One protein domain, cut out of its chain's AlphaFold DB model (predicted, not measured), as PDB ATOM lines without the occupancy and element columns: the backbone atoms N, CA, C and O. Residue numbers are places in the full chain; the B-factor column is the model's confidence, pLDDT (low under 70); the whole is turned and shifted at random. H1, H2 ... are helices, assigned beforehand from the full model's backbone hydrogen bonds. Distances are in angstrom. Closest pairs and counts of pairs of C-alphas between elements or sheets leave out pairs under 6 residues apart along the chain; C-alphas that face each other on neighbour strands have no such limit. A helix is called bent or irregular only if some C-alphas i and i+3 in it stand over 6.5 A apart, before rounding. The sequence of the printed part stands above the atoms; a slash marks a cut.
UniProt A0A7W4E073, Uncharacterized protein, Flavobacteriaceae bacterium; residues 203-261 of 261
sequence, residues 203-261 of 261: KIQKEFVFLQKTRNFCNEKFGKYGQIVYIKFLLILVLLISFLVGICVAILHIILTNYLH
ATOM      1  N   LYS A 203      19.650 -38.343   2.016       53.28
ATOM      2  CA  LYS A 203      19.758 -38.775   3.422       53.28
ATOM      3  C   LYS A 203      18.469 -38.526   4.221       53.28
ATOM      4  O   LYS A 203      18.409 -38.915   5.387       53.28
ATOM      5  N   ILE A 204      17.418 -37.994   3.582       51.59
ATOM      6  CA  ILE A 204      16.046 -37.870   4.114       51.59
ATOM      7  C   ILE A 204      15.537 -39.161   4.760       51.59
ATOM      8  O   ILE A 204      14.722 -39.099   5.678       51.59
ATOM      9  N   GLN A 205      16.039 -40.326   4.333       50.56
ATOM     10  CA  GLN A 205      15.725 -41.606   4.966       50.56
ATOM     11  C   GLN A 205      15.849 -41.553   6.506       50.56
ATOM     12  O   GLN A 205      15.066 -42.196   7.198       50.56
ATOM     13  N   LYS A 206      16.784 -40.755   7.050       52.84
ATOM     14  CA  LYS A 206      16.926 -40.533   8.500       52.84
ATOM     15  C   LYS A 206      15.949 -39.506   9.088       52.84
ATOM     16  O   LYS A 206      15.595 -39.639  10.252       52.84
ATOM     17  N   GLU A 207      15.508 -38.509   8.325       59.47
ATOM     18  CA  GLU A 207      14.606 -37.451   8.814       59.47
ATOM     19  C   GLU A 207      13.146 -37.921   8.906       59.47
ATOM     20  O   GLU A 207      12.435 -37.538   9.830       59.47
ATOM     21  N   PHE A 208      12.703 -38.807   8.005       66.00
ATOM     22  CA  PHE A 208      11.321 -39.305   7.977       66.00
ATOM     23  C   PHE A 208      11.208 -40.823   8.172       66.00
ATOM     24  O   PHE A 208      10.359 -41.478   7.561       66.00
ATOM     25  N   VAL A 209      12.018 -41.394   9.073       72.56
ATOM     26  CA  VAL A 209      11.959 -42.826   9.445       72.56
ATOM     27  C   VAL A 209      10.530 -43.258   9.788       72.56
ATOM     28  O   VAL A 209      10.091 -44.342   9.400       72.56
ATOM     29  N   PHE A 210       9.774 -42.389  10.466       77.69
ATOM     30  CA  PHE A 210       8.369 -42.630  10.785       77.69
ATOM     31  C   PHE A 210       7.508 -42.827   9.530       77.69
ATOM     32  O   PHE A 210       6.808 -43.831   9.430       77.69
ATOM     33  N   LEU A 211       7.589 -41.924   8.544       77.69
ATOM     34  CA  LEU A 211       6.789 -42.016   7.317       77.69
ATOM     35  C   LEU A 211       7.115 -43.284   6.525       77.69
ATOM     36  O   LEU A 211       6.203 -43.932   6.008       77.69
ATOM     37  N   GLN A 212       8.392 -43.672   6.489       75.38
ATOM     38  CA  GLN A 212       8.829 -44.899   5.831       75.38
ATOM     39  C   GLN A 212       8.320 -46.153   6.553       75.38
ATOM     40  O   GLN A 212       7.826 -47.080   5.909       75.38
ATOM     41  N   LYS A 213       8.372 -46.175   7.891       82.94
ATOM     42  CA  LYS A 213       7.832 -47.278   8.698       82.94
ATOM     43  C   LYS A 213       6.320 -47.414   8.512       82.94
ATOM     44  O   LYS A 213       5.831 -48.524   8.323       82.94
ATOM     45  N   THR A 214       5.595 -46.296   8.478       81.88
ATOM     46  CA  THR A 214       4.149 -46.272   8.225       81.88
ATOM     47  C   THR A 214       3.811 -46.763   6.819       81.88
ATOM     48  O   THR A 214       2.875 -47.538   6.651       81.88
ATOM     49  N   ARG A 215       4.606 -46.400   5.806       81.44
ATOM     50  CA  ARG A 215       4.446 -46.923   4.444       81.44
ATOM     51  C   ARG A 215       4.636 -48.436   4.387       81.44
ATOM     52  O   ARG A 215       3.818 -49.125   3.780       81.44
ATOM     53  N   ASN A 216       5.701 -48.947   5.005       84.12
ATOM     54  CA  ASN A 216       5.970 -50.384   5.053       84.12
ATOM     55  C   ASN A 216       4.825 -51.123   5.745       84.12
ATOM     56  O   ASN A 216       4.301 -52.073   5.178       84.12
ATOM     57  N   PHE A 217       4.354 -50.603   6.879       87.12
ATOM     58  CA  PHE A 217       3.183 -51.127   7.576       87.12
ATOM     59  C   PHE A 217       1.924 -51.140   6.691       87.12
ATOM     60  O   PHE A 217       1.226 -52.150   6.627       87.12
ATOM     61  N   CYS A 218       1.633 -50.052   5.969       84.81
ATOM     62  CA  CYS A 218       0.486 -49.999   5.060       84.81
ATOM     63  C   CYS A 218       0.608 -51.016   3.914       84.81
ATOM     64  O   CYS A 218      -0.372 -51.674   3.572       84.81
ATOM     65  N   ASN A 219       1.795 -51.167   3.327       85.62
ATOM     66  CA  ASN A 219       2.031 -52.123   2.241       85.62
ATOM     67  C   ASN A 219       1.961 -53.575   2.715       85.62
ATOM     68  O   ASN A 219       1.370 -54.403   2.029       85.62
ATOM     69  N   GLU A 220       2.506 -53.872   3.891       88.88
ATOM     70  CA  GLU A 220       2.458 -55.202   4.493       88.88
ATOM     71  C   GLU A 220       1.021 -55.585   4.873       88.88
ATOM     72  O   GLU A 220       0.566 -56.684   4.571       88.88
ATOM     73  N   LYS A 221       0.263 -54.649   5.459       89.00
ATOM     74  CA  LYS A 221      -1.088 -54.923   5.959       89.00
ATOM     75  C   LYS A 221      -2.175 -54.916   4.884       89.00
ATOM     76  O   LYS A 221      -3.140 -55.666   4.997       89.00
ATOM     77  N   PHE A 222      -2.052 -54.069   3.860       84.56
ATOM     78  CA  PHE A 222      -3.092 -53.883   2.835       84.56
ATOM     79  C   PHE A 222      -2.666 -54.338   1.429       84.56
ATOM     80  O   PHE A 222      -3.433 -54.180   0.472       84.56
ATOM     81  N   GLY A 223      -1.462 -54.901   1.276       88.19
ATOM     82  CA  GLY A 223      -0.961 -55.469   0.025       88.19
ATOM     83  C   GLY A 223      -1.078 -54.497  -1.151       88.19
ATOM     84  O   GLY A 223      -0.526 -53.396  -1.129       88.19
ATOM     85  N   LYS A 224      -1.862 -54.879  -2.172       81.38
ATOM     86  CA  LYS A 224      -2.101 -54.068  -3.385       81.38
ATOM     87  C   LYS A 224      -2.696 -52.681  -3.096       81.38
ATOM     88  O   LYS A 224      -2.444 -51.756  -3.864       81.38
ATOM     89  N   TYR A 225      -3.445 -52.514  -2.003       80.94
ATOM     90  CA  TYR A 225      -4.048 -51.233  -1.615       80.94
ATOM     91  C   TYR A 225      -3.182 -50.418  -0.649       80.94
ATOM     92  O   TYR A 225      -3.534 -49.282  -0.335       80.94
ATOM     93  N   GLY A 226      -2.040 -50.950  -0.199       81.75
ATOM     94  CA  GLY A 226      -1.185 -50.298   0.795       81.75
ATOM     95  C   GLY A 226      -0.734 -48.902   0.399       81.75
ATOM     96  O   GLY A 226      -0.825 -47.980   1.204       81.75
ATOM     97  N   GLN A 227      -0.372 -48.708  -0.870       76.44
ATOM     98  CA  GLN A 227      -0.014 -47.390  -1.398       76.44
ATOM     99  C   GLN A 227      -1.185 -46.401  -1.360       76.44
ATOM    100  O   GLN A 227      -1.003 -45.243  -1.002       76.44
ATOM    101  N   ILE A 228      -2.402 -46.849  -1.676       76.31
ATOM    102  CA  ILE A 228      -3.597 -45.991  -1.649       76.31
ATOM    103  C   ILE A 228      -3.929 -45.592  -0.208       76.31
ATOM    104  O   ILE A 228      -4.200 -44.424   0.066       76.31
ATOM    105  N   VAL A 229      -3.880 -46.548   0.722       82.25
ATOM    106  CA  VAL A 229      -4.101 -46.296   2.154       82.25
ATOM    107  C   VAL A 229      -3.042 -45.342   2.702       82.25
ATOM    108  O   VAL A 229      -3.373 -44.415   3.435       82.25
ATOM    109  N   TYR A 230      -1.789 -45.518   2.290       83.50
ATOM    110  CA  TYR A 230      -0.689 -44.650   2.680       83.50
ATOM    111  C   TYR A 230      -0.868 -43.208   2.181       83.50
ATOM    112  O   TYR A 230      -0.710 -42.267   2.954       83.50
ATOM    113  N   ILE A 231      -1.281 -43.024   0.924       76.38
ATOM    114  CA  ILE A 231      -1.588 -41.695   0.372       76.38
ATOM    115  C   ILE A 231      -2.733 -41.034   1.150       76.38
ATOM    116  O   ILE A 231      -2.643 -39.856   1.491       76.38
ATOM    117  N   LYS A 232      -3.792 -41.783   1.487       82.38
ATOM    118  CA  LYS A 232      -4.889 -41.261   2.321       82.38
ATOM    119  C   LYS A 232      -4.409 -40.864   3.717       82.38
ATOM    120  O   LYS A 232      -4.808 -39.816   4.212       82.38
ATOM    121  N   PHE A 233      -3.542 -41.667   4.331       85.12
ATOM    122  CA  PHE A 233      -2.928 -41.339   5.616       85.12
ATOM    123  C   PHE A 233      -2.111 -40.042   5.540       85.12
ATOM    124  O   PHE A 233      -2.273 -39.179   6.397       85.12
ATOM    125  N   LEU A 234      -1.292 -39.869   4.497       78.81
ATOM    126  CA  LEU A 234      -0.537 -38.631   4.282       78.81
ATOM    127  C   LEU A 234      -1.458 -37.419   4.107       78.81
ATOM    128  O   LEU A 234      -1.197 -36.380   4.703       78.81
ATOM    129  N   LEU A 235      -2.553 -37.553   3.353       73.62
ATOM    130  CA  LEU A 235      -3.553 -36.489   3.213       73.62
ATOM    131  C   LEU A 235      -4.161 -36.090   4.563       73.62
ATOM    132  O   LEU A 235      -4.239 -34.905   4.872       73.62
ATOM    133  N   ILE A 236      -4.546 -37.068   5.388       79.25
ATOM    134  CA  ILE A 236      -5.079 -36.816   6.735       79.25
ATOM    135  C   ILE A 236      -4.024 -36.142   7.618       79.25
ATOM    136  O   ILE A 236      -4.340 -35.200   8.337       79.25
ATOM    137  N   LEU A 237      -2.771 -36.593   7.546       81.50
ATOM    138  CA  LEU A 237      -1.671 -36.004   8.302       81.50
ATOM    139  C   LEU A 237      -1.445 -34.539   7.907       81.50
ATOM    140  O   LEU A 237      -1.314 -33.690   8.782       81.50
ATOM    141  N   VAL A 238      -1.461 -34.226   6.609       76.56
ATOM    142  CA  VAL A 238      -1.350 -32.847   6.107       76.56
ATOM    143  C   VAL A 238      -2.523 -31.988   6.586       76.56
ATOM    144  O   VAL A 238      -2.293 -30.864   7.022       76.56
ATOM    145  N   LEU A 239      -3.753 -32.515   6.575       72.69
ATOM    146  CA  LEU A 239      -4.936 -31.812   7.091       72.69
ATOM    147  C   LEU A 239      -4.863 -31.562   8.604       72.69
ATOM    148  O   LEU A 239      -5.250 -30.497   9.076       72.69
ATOM    149  N   LEU A 240      -4.353 -32.520   9.380       78.75
ATOM    150  CA  LEU A 240      -4.148 -32.345  10.819       78.75
ATOM    151  C   LEU A 240      -3.082 -31.289  11.105       78.75
ATOM    152  O   LEU A 240      -3.268 -30.449  11.982       78.75
ATOM    153  N   ILE A 241      -1.980 -31.309  10.353       78.81
ATOM    154  CA  ILE A 241      -0.918 -30.315  10.490       78.81
ATOM    155  C   ILE A 241      -1.441 -28.927  10.109       78.81
ATOM    156  O   ILE A 241      -1.203 -27.978  10.851       78.81
ATOM    157  N   SER A 242      -2.186 -28.789   9.008       71.75
ATOM    158  CA  SER A 242      -2.757 -27.495   8.615       71.75
ATOM    159  C   SER A 242      -3.780 -26.983   9.631       71.75
ATOM    160  O   SER A 242      -3.793 -25.789   9.925       71.75
ATOM    161  N   PHE A 243      -4.580 -27.870  10.228       73.62
ATOM    162  CA  PHE A 243      -5.511 -27.523  11.300       73.62
ATOM    163  C   PHE A 243      -4.786 -27.043  12.567       73.62
ATOM    164  O   PHE A 243      -5.128 -25.993  13.108       73.62
ATOM    165  N   LEU A 244      -3.748 -27.763  13.009       78.38
ATOM    166  CA  LEU A 244      -2.923 -27.370  14.157       78.38
ATOM    167  C   LEU A 244      -2.220 -26.033  13.919       78.38
ATOM    168  O   LEU A 244      -2.226 -25.173  14.796       78.38
ATOM    169  N   VAL A 245      -1.664 -25.834  12.721       77.75
ATOM    170  CA  VAL A 245      -1.101 -24.547  12.303       77.75
ATOM    171  C   VAL A 245      -2.168 -23.459  12.390       77.75
ATOM    172  O   VAL A 245      -1.920 -22.438  13.018       77.75
ATOM    173  N   GLY A 246      -3.364 -23.684  11.841       73.06
ATOM    174  CA  GLY A 246      -4.472 -22.728  11.906       73.06
ATOM    175  C   GLY A 246      -4.835 -22.324  13.338       73.06
ATOM    176  O   GLY A 246      -4.988 -21.136  13.614       73.06
ATOM    177  N   ILE A 247      -4.889 -23.287  14.268       80.06
ATOM    178  CA  ILE A 247      -5.102 -23.019  15.698       80.06
ATOM    179  C   ILE A 247      -3.970 -22.164  16.270       80.06
ATOM    180  O   ILE A 247      -4.242 -21.163  16.931       80.06
ATOM    181  N   CYS A 248      -2.709 -22.525  16.010       79.19
ATOM    182  CA  CYS A 248      -1.560 -21.753  16.481       79.19
ATOM    183  C   CYS A 248      -1.616 -20.308  15.979       79.19
ATOM    184  O   CYS A 248      -1.408 -19.389  16.766       79.19
ATOM    185  N   VAL A 249      -1.945 -20.097  14.701       76.12
ATOM    186  CA  VAL A 249      -2.078 -18.751  14.129       76.12
ATOM    187  C   VAL A 249      -3.237 -17.987  14.776       76.12
ATOM    188  O   VAL A 249      -3.063 -16.819  15.116       76.12
ATOM    189  N   ALA A 250      -4.389 -18.623  15.000       74.94
ATOM    190  CA  ALA A 250      -5.530 -17.989  15.663       74.94
ATOM    191  C   ALA A 250      -5.205 -17.569  17.107       74.94
ATOM    192  O   ALA A 250      -5.503 -16.446  17.505       74.94
ATOM    193  N   ILE A 251      -4.534 -18.433  17.875       82.31
ATOM    194  CA  ILE A 251      -4.074 -18.113  19.236       82.31
ATOM    195  C   ILE A 251      -3.087 -16.941  19.203       82.31
ATOM    196  O   ILE A 251      -3.214 -16.006  19.990       82.31
ATOM    197  N   LEU A 252      -2.126 -16.964  18.275       79.81
ATOM    198  CA  LEU A 252      -1.116 -15.913  18.146       79.81
ATOM    199  C   LEU A 252      -1.749 -14.567  17.764       79.81
ATOM    200  O   LEU A 252      -1.351 -13.534  18.297       79.81
ATOM    201  N   HIS A 253      -2.776 -14.584  16.910       76.12
ATOM    202  CA  HIS A 253      -3.570 -13.407  16.554       76.12
ATOM    203  C   HIS A 253      -4.337 -12.837  17.757       76.12
ATOM    204  O   HIS A 253      -4.246 -11.636  18.014       76.12
ATOM    205  N   ILE A 254      -5.013 -13.683  18.544       80.56
ATOM    206  CA  ILE A 254      -5.723 -13.260  19.765       80.56
ATOM    207  C   ILE A 254      -4.751 -12.628  20.769       80.56
ATOM    208  O   ILE A 254      -5.042 -11.567  21.320       80.56
ATOM    209  N   ILE A 255      -3.585 -13.247  20.982       80.38
ATOM    210  CA  ILE A 255      -2.547 -12.716  21.875       80.38
ATOM    211  C   ILE A 255      -2.078 -11.342  21.391       80.38
ATOM    212  O   ILE A 255      -2.034 -10.409  22.188       80.38
ATOM    213  N   LEU A 256      -1.766 -11.197  20.098       75.44
ATOM    214  CA  LEU A 256      -1.288  -9.931  19.537       75.44
ATOM    215  C   LEU A 256      -2.337  -8.817  19.667       75.44
ATOM    216  O   LEU A 256      -2.000  -7.685  20.001       75.44
ATOM    217  N   THR A 257      -3.607  -9.152  19.432       75.94
ATOM    218  CA  THR A 257      -4.725  -8.200  19.487       75.94
ATOM    219  C   THR A 257      -5.009  -7.744  20.920       75.94
ATOM    220  O   THR A 257      -5.252  -6.564  21.142       75.94
ATOM    221  N   ASN A 258      -4.905  -8.646  21.903       74.62
ATOM    222  CA  ASN A 258      -5.073  -8.314  23.322       74.62
ATOM    223  C   ASN A 258      -3.880  -7.557  23.929       74.62
ATOM    224  O   ASN A 258      -4.044  -6.930  24.966       74.62
ATOM    225  N   TYR A 259      -2.687  -7.627  23.330       64.06
ATOM    226  CA  TYR A 259      -1.496  -6.912  23.817       64.06
ATOM    227  C   TYR A 259      -1.394  -5.471  23.291       64.06
ATOM    228  O   TYR A 259      -0.627  -4.668  23.817       64.06
ATOM    229  N   LEU A 260      -2.130  -5.155  22.221       54.09
ATOM    230  CA  LEU A 260      -2.189  -3.834  21.587       54.09
ATOM    231  C   LEU A 260      -3.312  -2.943  22.146       54.09
ATOM    232  O   LEU A 260      -3.473  -1.820  21.665       54.09
ATOM    233  N   HIS A 261      -4.066  -3.430  23.136       46.72
ATOM    234  CA  HIS A 261      -5.185  -2.734  23.767       46.72
ATOM    235  C   HIS A 261      -4.926  -2.462  25.250       46.72
ATOM    236  O   HIS A 261      -5.425  -1.410  25.717       46.72
TER     237      HIS A 261
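AT A GLANCE: This is residues 203 to 261 of the 261 residues of an uncharacterized protein of Flavobacteriaceae bacterium (UniProt A0A7W4E073). A lopsided V of helix: H2 bends sharply near one end, its short arm H2a folding back from the corner while its long arm H2b makes the length of the domain. Residues 235 to 261, most of them in H2b, stick out free, and the small turn H1 sits beyond the other end of H2a. The printed part has 59 residues with two named helices, H1 then H2, and no named strand; the class is all helix. It is extended, with a radius of gyration of the C-alphas of 17.8 A and spans of 58 by 25 by 12 A.

IN THESE COORDINATES: H1, residues 203 to 206, begins at C-alpha 203 (19.758, -38.775, 3.422); it is neither bent nor irregular, but only just: C-alphas 203 and 206 are 6.1 A apart. H2, residues 209 to 259, was assigned as one helix by its hydrogen bonds but is bent: C-alphas 221 and 224 are 9.4 A apart. Arm H2a, residues 209 to 221, is 18.1 A long. Arm H2b, residues 224 to 259, is 54.4 A long and ends at C-alpha 259 (-1.496, -6.912, 23.817); it is irregular, with C-alphas 224 and 227 7.3 A apart.

HOW THE PARTS SIT: A tight link of two residues joins H1 to H2. H1 and H2a are close but not clearly touching; their closest C-alphas, of Gln 205 and Gln 212, are 7.7 A apart. H2b touches H2a with residues 225 to 230 alone, the closest C-alphas being those of Asn 219 and Gly 226, 4.0 A apart. The two arms run opposite ways at a steep tilt of 38 degrees. H1 and H2b are apart. Each O i to N i+4 pair of H2a is within hydrogen-bond range, as are 31 of 32 in H2b; H1 is too short for such a pair.

THE WHOLE: The C-alphas farthest apart, of Lys 224 and His 261, are 58.2 A apart. The printed part has no cut and ends at the chain's last residue. Mean pLDDT of the printed part is 75.9; residues 203 to 208 and 259 to 261 are under 70.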